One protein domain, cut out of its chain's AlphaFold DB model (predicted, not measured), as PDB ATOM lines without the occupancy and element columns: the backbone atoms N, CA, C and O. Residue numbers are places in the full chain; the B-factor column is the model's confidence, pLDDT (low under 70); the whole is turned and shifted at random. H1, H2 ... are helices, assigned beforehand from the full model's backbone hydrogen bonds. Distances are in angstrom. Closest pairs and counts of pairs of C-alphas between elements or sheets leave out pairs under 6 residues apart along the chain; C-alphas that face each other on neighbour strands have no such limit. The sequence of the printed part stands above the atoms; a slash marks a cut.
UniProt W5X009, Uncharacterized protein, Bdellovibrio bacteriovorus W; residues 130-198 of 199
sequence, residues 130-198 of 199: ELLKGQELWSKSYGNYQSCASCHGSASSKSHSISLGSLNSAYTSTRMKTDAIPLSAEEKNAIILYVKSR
ATOM      1  N   GLU A 130      66.894  -6.921  94.011       81.00
ATOM      2  CA  GLU A 130      65.500  -6.713  93.617       81.00
ATOM      3  C   GLU A 130      65.332  -5.672  92.505       81.00
ATOM      4  O   GLU A 130      64.497  -5.865  91.623       81.00
ATOM      5  N   LEU A 131      66.126  -4.593  92.506       84.31
ATOM      6  CA  LEU A 131      66.129  -3.615  91.411       84.31
ATOM      7  C   LEU A 131      66.695  -4.217  90.126       84.31
ATOM      8  O   LEU A 131      66.133  -3.992  89.056       84.31
ATOM      9  N   LEU A 132      67.771  -5.003  90.232       88.19
ATOM     10  CA  LEU A 132      68.348  -5.730  89.099       88.19
ATOM     11  C   LEU A 132      67.354  -6.742  88.530       88.19
ATOM     12  O   LEU A 132      67.112  -6.753  87.325       88.19
ATOM     13  N   LYS A 133      66.701  -7.519  89.400       91.00
ATOM     14  CA  LYS A 133      65.644  -8.454  89.009       91.00
ATOM     15  C   LYS A 133      64.475  -7.729  88.338       91.00
ATOM     16  O   LYS A 133      63.985  -8.173  87.307       91.00
ATOM     17  N   GLY A 134      64.043  -6.587  88.873       92.00
ATOM     18  CA  GLY A 134      62.989  -5.776  88.260       92.00
ATOM     19  C   GLY A 134      63.372  -5.226  86.881       92.00
ATOM     20  O   GLY A 134      62.549  -5.241  85.966       92.00
ATOM     21  N   GLN A 135      64.626  -4.797  86.708       92.44
ATOM     22  CA  GLN A 135      65.171  -4.345  85.425       92.44
ATOM     23  C   GLN A 135      65.221  -5.467  84.385       92.44
ATOM     24  O   GLN A 135      64.852  -5.256  83.224       92.44
ATOM     25  N   GLU A 136      65.672  -6.650  84.799       93.56
ATOM     26  CA  GLU A 136      65.696  -7.848  83.966       93.56
ATOM     27  C   GLU A 136      64.275  -8.191  83.510       93.56
ATOM     28  O   GLU A 136      64.007  -8.264  82.313       93.56
ATOM     29  N   LEU A 137      63.331  -8.293  84.449       91.69
ATOM     30  CA  LEU A 137      61.938  -8.642  84.170       91.69
ATOM     31  C   LEU A 137      61.207  -7.611  83.297       91.69
ATOM     32  O   LEU A 137      60.340  -7.990  82.511       91.69
ATOM     33  N   TRP A 138      61.549  -6.322  83.401       90.81
ATOM     34  CA  TRP A 138      61.022  -5.270  82.521       90.81
ATOM     35  C   TRP A 138      61.458  -5.460  81.061       90.81
ATOM     36  O   TRP A 138      60.707  -5.156  80.129       90.81
ATOM     37  N   SER A 139      62.677  -5.961  80.866       90.56
ATOM     38  CA  SER A 139      63.315  -6.105  79.554       90.56
ATOM     39  C   SER A 139      63.143  -7.507  78.962       90.56
ATOM     40  O   SER A 139      63.338  -7.697  77.763       90.56
ATOM     41  N   LYS A 140      62.753  -8.482  79.789       87.25
ATOM     42  CA  LYS A 140      62.539  -9.883  79.428       87.25
ATOM     43  C   LYS A 140      61.300 -10.061  78.550       87.25
ATOM     44  O   LYS A 140      60.234  -9.525  78.846       87.25
ATOM     45  N   SER A 141      61.437 -10.861  77.497       83.31
ATOM     46  CA  SER A 141      60.312 -11.363  76.702       83.31
ATOM     47  C   SER A 141      59.656 -12.556  77.398       83.31
ATOM     48  O   SER A 141      60.337 -13.396  77.990       83.31
ATOM     49  N   TYR A 142      58.333 -12.655  77.312       78.25
ATOM     50  CA  TYR A 142      57.553 -13.684  77.997       78.25
ATOM     51  C   TYR A 142      57.032 -14.691  76.972       78.25
ATOM     52  O   TYR A 142      55.933 -14.545  76.456       78.25
ATOM     53  N   GLY A 143      57.836 -15.700  76.628       72.50
ATOM     54  CA  GLY A 143      57.491 -16.644  75.555       72.50
ATOM     55  C   GLY A 143      57.431 -15.945  74.192       72.50
ATOM     56  O   GLY A 143      58.380 -15.264  73.811       72.50
ATOM     57  N   ASN A 144      56.307 -16.073  73.482       71.50
ATOM     58  CA  ASN A 144      56.062 -15.378  72.208       71.50
ATOM     59  C   ASN A 144      55.653 -13.900  72.385       71.50
ATOM     60  O   ASN A 144      55.384 -13.214  71.399       71.50
ATOM     61  N   TYR A 145      55.572 -13.409  73.627       73.06
ATOM     62  CA  TYR A 145      55.116 -12.057  73.937       73.06
ATOM     63  C   TYR A 145      56.282 -11.088  74.130       73.06
ATOM     64  O   TYR A 145      57.328 -11.421  74.696       73.06
ATOM     65  N   GLN A 146      56.070  -9.858  73.658       78.31
ATOM     66  CA  GLN A 146      57.019  -8.755  73.782       78.31
ATOM     67  C   GLN A 146      57.303  -8.413  75.251       78.31
ATOM     68  O   GLN A 146      56.463  -8.623  76.128       78.31
ATOM     69  N   SER A 147      58.485  -7.854  75.516       86.44
ATOM     70  CA  SER A 147      58.817  -7.341  76.845       86.44
ATOM     71  C   SER A 147      58.016  -6.081  77.178       86.44
ATOM     72  O   SER A 147      57.491  -5.390  76.295       86.44
ATOM     73  N   CYS A 148      57.959  -5.730  78.464       86.56
ATOM     74  CA  CYS A 148      57.354  -4.472  78.900       86.56
ATOM     75  C   CYS A 148      58.051  -3.275  78.228       86.56
ATOM     76  O   CYS A 148      57.383  -2.348  77.761       86.56
ATOM     77  N   ALA A 149      59.382  -3.337  78.112       88.56
ATOM     78  CA  ALA A 149      60.198  -2.331  77.441       88.56
ATOM     79  C   ALA A 149      59.855  -2.165  75.951       88.56
ATOM     80  O   ALA A 149      59.841  -1.042  75.456       88.56
ATOM     81  N   SER A 150      59.524  -3.241  75.233       85.81
ATOM     82  CA  SER A 150      59.149  -3.152  73.814       85.81
ATOM     83  C   SER A 150      57.854  -2.364  73.588       85.81
ATOM     84  O   SER A 150      57.734  -1.661  72.590       85.81
ATOM     85  N   CYS A 151      56.892  -2.449  74.514       83.75
ATOM     86  CA  CYS A 151      55.607  -1.745  74.411       83.75
ATOM     87  C   CYS A 151      55.601  -0.355  75.068       83.75
ATOM     88  O   CYS A 151      54.830   0.518  74.667       83.75
ATOM     89  N   HIS A 152      56.393  -0.155  76.121       85.31
ATOM     90  CA  HIS A 152      56.340   1.050  76.959       85.31
ATOM     91  C   HIS A 152      57.643   1.857  76.972       85.31
ATOM     92  O   HIS A 152      57.695   2.912  77.604       85.31
ATOM     93  N   GLY A 153      58.678   1.394  76.273       86.69
ATOM     94  CA  GLY A 153      59.986   2.034  76.237       86.69
ATOM     95  C   GLY A 153      60.652   2.032  77.610       86.69
ATOM     96  O   GLY A 153      60.822   0.990  78.252       86.69
ATOM     97  N   SER A 154      61.047   3.216  78.072       87.12
ATOM     98  CA  SER A 154      61.674   3.380  79.379       87.12
ATOM     99  C   SER A 154      60.677   3.155  80.515       87.12
ATOM    100  O   SER A 154      59.518   3.562  80.456       87.12
ATOM    101  N   ALA A 155      61.152   2.548  81.601       86.38
ATOM    102  CA  ALA A 155      60.342   2.303  82.790       86.38
ATOM    103  C   ALA A 155      59.820   3.601  83.439       86.38
ATOM    104  O   ALA A 155      58.726   3.610  84.001       86.38
ATOM    105  N   SER A 156      60.529   4.725  83.285       84.88
ATOM    106  CA  SER A 156      60.066   6.047  83.732       84.88
ATOM    107  C   SER A 156      58.688   6.428  83.170       84.88
ATOM    108  O   SER A 156      57.928   7.113  83.848       84.88
ATOM    109  N   SER A 157      58.307   5.928  81.983       84.38
ATOM    110  CA  SER A 157      57.005   6.205  81.356       84.38
ATOM    111  C   SER A 157      55.805   5.651  82.143       84.38
ATOM    112  O   SER A 157      54.662   6.050  81.903       84.38
ATOM    113  N   LYS A 158      56.046   4.739  83.099       85.06
ATOM    114  CA  LYS A 158      55.024   4.082  83.931       85.06
ATOM    115  C   LYS A 158      55.184   4.319  85.434       85.06
ATOM    116  O   LYS A 158      54.395   3.779  86.210       85.06
ATOM    117  N   SER A 159      56.123   5.164  85.859       77.38
ATOM    118  CA  SER A 159      56.445   5.401  87.279       77.38
ATOM    119  C   SER A 159      55.256   5.875  88.136       77.38
ATOM    120  O   SER A 159      55.225   5.610  89.340       77.38
ATOM    121  N   HIS A 160      54.255   6.523  87.526       75.12
ATOM    122  CA  HIS A 160      53.051   7.040  88.195       75.12
ATOM    123  C   HIS A 160      51.827   6.114  88.143       75.12
ATOM    124  O   HIS A 160      50.887   6.324  88.899       75.12
ATOM    125  N   SER A 161      51.811   5.112  87.260       77.75
ATOM    126  CA  SER A 161      50.622   4.273  87.015       77.75
ATOM    127  C   SER A 161      50.833   2.794  87.327       77.75
ATOM    128  O   SER A 161      49.867   2.030  87.345       77.75
ATOM    129  N   ILE A 162      52.074   2.373  87.595       83.50
ATOM    130  CA  ILE A 162      52.350   0.971  87.882       83.50
ATOM    131  C   ILE A 162      51.903   0.574  89.298       83.50
ATOM    132  O   ILE A 162      52.270   1.180  90.310       83.50
ATOM    133  N   SER A 163      51.118  -0.493  89.364       84.31
ATOM    134  CA  SER A 163      50.635  -1.129  90.585       84.31
ATOM    135  C   SER A 163      50.524  -2.643  90.391       84.31
ATOM    136  O   SER A 163      50.603  -3.160  89.273       84.31
ATOM    137  N   LEU A 164      50.306  -3.375  91.486       82.44
ATOM    138  CA  LEU A 164      50.031  -4.810  91.406       82.44
ATOM    139  C   LEU A 164      48.754  -5.080  90.595       82.44
ATOM    140  O   LEU A 164      48.725  -6.002  89.785       82.44
ATOM    141  N   GLY A 165      47.740  -4.222  90.757       80.62
ATOM    142  CA  GLY A 165      46.511  -4.258  89.969       80.62
ATOM    143  C   GLY A 165      46.774  -4.074  88.477       80.62
ATOM    144  O   GLY A 165      46.324  -4.891  87.684       80.62
ATOM    145  N   SER A 166      47.577  -3.076  88.082       80.31
ATOM    146  CA  SER A 166      47.884  -2.852  86.662       80.31
ATOM    147  C   SER A 166      48.661  -4.013  86.037       80.31
ATOM    148  O   SER A 166      48.423  -4.345  84.880       80.31
ATOM    149  N   LEU A 167      49.573  -4.646  86.789       80.62
ATOM    150  CA  LEU A 167      50.295  -5.832  86.319       80.62
ATOM    151  C   LEU A 167      49.363  -7.040  86.193       80.62
ATOM    152  O   LEU A 167      49.367  -7.687  85.154       80.62
ATOM    153  N   ASN A 168      48.524  -7.320  87.193       80.94
ATOM    154  CA  ASN A 168      47.546  -8.409  87.109       80.94
ATOM    155  C   ASN A 168      46.600  -8.219  85.914       80.94
ATOM    156  O   ASN A 168      46.415  -9.151  85.135       80.94
ATOM    157  N   SER A 169      46.096  -6.999  85.712       78.00
ATOM    158  CA  SER A 169      45.257  -6.669  84.560       78.00
ATOM    159  C   SER A 169      45.987  -6.862  83.230       78.00
ATOM    160  O   SER A 169      45.382  -7.335  82.270       78.00
ATOM    161  N   ALA A 170      47.287  -6.552  83.158       74.88
ATOM    162  CA  ALA A 170      48.085  -6.751  81.949       74.88
ATOM    163  C   ALA A 170      48.187  -8.236  81.554       74.88
ATOM    164  O   ALA A 170      48.006  -8.545  80.377       74.88
ATOM    165  N   TYR A 171      48.368  -9.142  82.524       71.00
ATOM    166  CA  TYR A 171      48.385 -10.602  82.306       71.00
ATOM    167  C   TYR A 171      47.012 -11.199  81.974       71.00
ATOM    168  O   TYR A 171      46.925 -12.294  81.430       71.00
ATOM    169  N   THR A 172      45.928 -10.495  82.297       69.88
ATOM    170  CA  THR A 172      44.576 -10.870  81.851       69.88
ATOM    171  C   THR A 172      44.179 -10.200  80.533       69.88
ATOM    172  O   THR A 172      43.155 -10.540  79.948       69.88
ATOM    173  N   SER A 173      44.967  -9.227  80.060       66.19
ATOM    174  CA  SER A 173      44.691  -8.491  78.828       66.19
ATOM    175  C   SER A 173      45.198  -9.255  77.605       66.19
ATOM    176  O   SER A 173      46.197  -9.966  77.661       66.19
ATOM    177  N   THR A 174      44.561  -9.049  76.452       59.25
ATOM    178  CA  THR A 174      44.872  -9.715  75.171       59.25
ATOM    179  C   THR A 174      46.325  -9.592  74.695       59.25
ATOM    180  O   THR A 174      46.711 -10.299  73.764       59.25
ATOM    181  N   ARG A 175      47.132  -8.709  75.301       61.19
ATOM    182  CA  ARG A 175      48.532  -8.449  74.929       61.19
ATOM    183  C   ARG A 175      49.541  -9.394  75.587       61.19
ATOM    184  O   ARG A 175      50.604  -9.604  75.017       61.19
ATOM    185  N   MET A 176      49.205  -9.971  76.738       64.44
ATOM    186  CA  MET A 176      49.959 -11.043  77.390       64.44
ATOM    187  C   MET A 176      48.941 -12.141  77.684       64.44
ATOM    188  O   MET A 176      48.335 -12.145  78.749       64.44
ATOM    189  N   LYS A 177      48.628 -12.977  76.684       60.44
ATOM    190  CA  LYS A 177      47.573 -13.993  76.821       60.44
ATOM    191  C   LYS A 177      47.908 -14.991  77.944       60.44
ATOM    192  O   LYS A 177      49.023 -15.050  78.456       60.44
ATOM    193  N   THR A 178      46.915 -15.807  78.289       55.78
ATOM    194  CA  THR A 178      46.896 -16.810  79.371       55.78
ATOM    195  C   THR A 178      47.975 -17.903  79.308       55.78
ATOM    196  O   THR A 178      48.066 -18.703  80.230       55.78
ATOM    197  N   ASP A 179      48.760 -17.977  78.235       60.84
ATOM    198  CA  ASP A 179      49.904 -18.880  78.051       60.84
ATOM    199  C   ASP A 179      51.251 -18.246  78.444       60.84
ATOM    200  O   ASP A 179      52.260 -18.948  78.532       60.84
ATOM    201  N   ALA A 180      51.295 -16.936  78.719       65.31
ATOM    202  CA  ALA A 180      52.453 -16.324  79.356       65.31
ATOM    203  C   ALA A 180      52.606 -16.883  80.778       65.31
ATOM    204  O   ALA A 180      51.657 -16.861  81.565       65.31
ATOM    205  N   ILE A 181      53.810 -17.357  81.122       71.31
ATOM    206  CA  ILE A 181      54.117 -17.813  82.483       71.31
ATOM    207  C   ILE A 181      53.810 -16.656  83.446       71.31
ATOM    208  O   ILE A 181      54.433 -15.593  83.321       71.31
ATOM    209  N   PRO A 182      52.859 -16.824  84.383       76.25
ATOM    210  CA  PRO A 182      52.494 -15.756  85.293       76.25
ATOM    211  C   PRO A 182      53.679 -15.411  86.185       76.25
ATOM    212  O   PRO A 182      54.306 -16.294  86.766       76.25
ATOM    213  N   LEU A 183      53.944 -14.119  86.344       81.56
ATOM    214  CA  LEU A 183      54.901 -13.667  87.345       81.56
ATOM    215  C   LEU A 183      54.407 -14.008  88.751       81.56
ATOM    216  O   LEU A 183      53.243 -13.757  89.096       81.56
ATOM    217  N   SER A 184      55.326 -14.493  89.578       86.25
ATOM    218  CA  SER A 184      55.149 -14.589  91.026       86.25
ATOM    219  C   SER A 184      54.880 -13.212  91.648       86.25
ATOM    220  O   SER A 184      55.124 -12.159  91.046       86.25
ATOM    221  N   ALA A 185      54.361 -13.198  92.877       82.62
ATOM    222  CA  ALA A 185      54.126 -11.953  93.605       82.62
ATOM    223  C   ALA A 185      55.439 -11.179  93.819       82.62
ATOM    224  O   ALA A 185      55.482  -9.956  93.672       82.62
ATOM    225  N   GLU A 186      56.526 -11.899  94.087       85.38
ATOM    226  CA  GLU A 186      57.873 -11.368  94.271       85.38
ATOM    227  C   GLU A 186      58.393 -10.707  92.991       85.38
ATOM    228  O   GLU A 186      58.948  -9.608  93.035       85.38
ATOM    229  N   GLU A 187      58.186 -11.336  91.834       87.19
ATOM    230  CA  GLU A 187      58.589 -10.781  90.540       87.19
ATOM    231  C   GLU A 187      57.785  -9.533  90.167       87.19
ATOM    232  O   GLU A 187      58.359  -8.539  89.716       87.19
ATOM    233  N   LYS A 188      56.470  -9.531  90.415       87.81
ATOM    234  CA  LYS A 188      55.630  -8.341  90.205       87.81
ATOM    235  C   LYS A 188      56.099  -7.174  91.071       87.81
ATOM    236  O   LYS A 188      56.213  -6.050  90.582       87.81
ATOM    237  N   ASN A 189      56.419  -7.440  92.335       87.31
ATOM    238  CA  ASN A 189      56.938  -6.427  93.249       87.31
ATOM    239  C   ASN A 189      58.303  -5.888  92.800       87.31
ATOM    240  O   ASN A 189      58.516  -4.677  92.865       87.31
ATOM    241  N   ALA A 190      59.188  -6.741  92.276       89.00
ATOM    242  CA  ALA A 190      60.473  -6.313  91.722       89.00
ATOM    243  C   ALA A 190      60.299  -5.360  90.522       89.00
ATOM    244  O   ALA A 190      60.956  -4.321  90.463       89.00
ATOM    245  N   ILE A 191      59.365  -5.647  89.604       89.44
ATOM    246  CA  ILE A 191      59.051  -4.750  88.474       89.44
ATOM    247  C   ILE A 191      58.506  -3.404  88.970       89.44
ATOM    248  O   ILE A 191      58.952  -2.354  88.509       89.44
ATOM    249  N   ILE A 192      57.550  -3.412  89.907       88.50
ATOM    250  CA  ILE A 192      56.960  -2.181  90.468       88.50
ATOM    251  C   ILE A 192      58.044  -1.311  91.096       88.50
ATOM    252  O   ILE A 192      58.087  -0.102  90.869       88.50
ATOM    253  N   LEU A 193      58.914  -1.934  91.884       86.69
ATOM    254  CA  LEU A 193      60.011  -1.279  92.570       86.69
ATOM    255  C   LEU A 193      60.990  -0.640  91.582       86.69
ATOM    256  O   LEU A 193      61.298   0.543  91.711       86.69
ATOM    257  N   TYR A 194      61.396  -1.391  90.558       89.56
ATOM    258  CA  TYR A 194      62.241  -0.896  89.475       89.56
ATOM    259  C   TYR A 194      61.614   0.294  88.740       89.56
ATOM    260  O   TYR A 194      62.251   1.323  88.544       89.56
ATOM    261  N   VAL A 195      60.342   0.196  88.358       88.06
ATOM    262  CA  VAL A 195      59.654   1.258  87.613       88.06
ATOM    263  C   VAL A 195      59.479   2.520  88.462       88.06
ATOM    264  O   VAL A 195      59.664   3.633  87.966       88.06
ATOM    265  N   LYS A 196      59.186   2.373  89.758       85.56
ATOM    266  CA  LYS A 196      59.074   3.503  90.692       85.56
ATOM    267  C   LYS A 196      60.415   4.167  91.003       85.56
ATOM    268  O   LYS A 196      60.407   5.342  91.358       85.56
ATOM    269  N   SER A 197      61.537   3.460  90.854       81.56
ATOM    270  CA  SER A 197      62.874   4.021  91.075       81.56
ATOM    271  C   SER A 197      63.413   4.828  89.886       81.56
ATOM    272  O   SER A 197      64.491   5.400  89.994       81.56
ATOM    273  N   ARG A 198      62.716   4.857  88.739       80.75
ATOM    274  CA  ARG A 198      63.104   5.615  87.530       80.75
ATOM    275  C   ARG A 198      62.399   6.978  87.412       80.75
ATOM    276  O   ARG A 198      62.193   7.444  86.293       80.75
TER     277      ARG A 198
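What this domain is: This is residues 130 to 198 of the 199 residues of an uncharacterized protein of Bdellovibrio bacteriovorus W (UniProt W5X009). A small all-helix body in which the longest helix, H5, lies between two others: H1 crosses it nearly at right angles on one side, and H4 packs on it at a steep slant on the other. Two short helices, H2 and H3, follow each other closely at one side of the body, H2 packing on H1 and H3 on the last residues of H5, while the long link of residues 173 to 184 runs from the end of H4 back to the start of H5. The printed part has 69 residues with five named helices, H1, H2, H3, H4 and H5 in that order along the chain, and no named strand; the helices hold 40 of the residues. It is compact, with a radius of gyration of the C-alphas of 10.8 A, and rounded, with spans of 29 by 23 by 20 A.

Where its parts are: The printed part begins with H1, residues 130 to 139, whose first C-alpha, that of Glu 130, is at (65.500, -6.713, 93.617); from first to last C-alpha it is 14.2 A long. After a short link of 8 residues comes H2, residues 148 to 152. A tight link of 2 residues leads to H3, residues 155 to 158. Another tight link, of 5 residues, leads to H4, residues 164 to 172, which begins at C-alpha 164 at (50.031, -4.810, 91.406) and is 12.6 A long. After a long link of 12 residues comes H5, residues 185 to 196, the longest helix with 12 residues and 16.5 A. Its last C-alpha, that of Lys 196, is at (59.074, 3.503, 90.692).

How they stand to each other: H5 is the hub and touches H1, H3 and H4. H1 and H5 touch with 24 pairs of C-alphas within 8 A, and the closest C-alphas, those of Gly 134 and Ile 191, are 4.1 A apart. The lines of these two helices are about perpendicular, at 86 degrees. H4 touches H5 with 4 pairs of C-alphas within 8 A, and of H5 residues 188 to 192 alone take part. The closest C-alphas of H4 and H5 are those of Leu 164 and Lys 188, at 6.7 A. H4 and H5 run opposite ways at a steep tilt of 66 degrees. H3 touches H5 at residues 194 to 196 alone, where the C-alphas of Ala 155 and Val 195 are the closest at 5.0 A. H2 touches H1, and their closest C-alphas, those of Trp 138 and Cys 148, are 5.2 A apart. H2 and H3 are close but not clearly touching, with the C-alphas of Ala 149 and Ala 155 the closest at 7.1 A. H1 and H3 are also close but not clearly touching, with the C-alphas of Trp 138 and Ala 155 the closest at 7.6 A. H4 is apart from H1, H2 and H3, and H2 is apart from H5. In H1, H2, H4 and H5 every O i to N i+4 pair is within hydrogen-bond range; H3 is too short for such a pair, and its one O i to N i+3 pair is within range.

The domain as a whole: The two C-alphas farthest apart are those of Asp 179 and Arg 198, at 29.4 A, while the first and last printed C-alphas, those of Glu 130 and Arg 198, are 14.0 A apart. The printed part has no cut. The link from H4 to H5 is the long one; its residues, 173 to 184, belong to no named element, and their C-alphas lie 9 to 16 A from the mean of all C-alphas. The mean pLDDT of the printed part is 81.0, and the residues under 70, where the model's confidence is low, are 172 to 180.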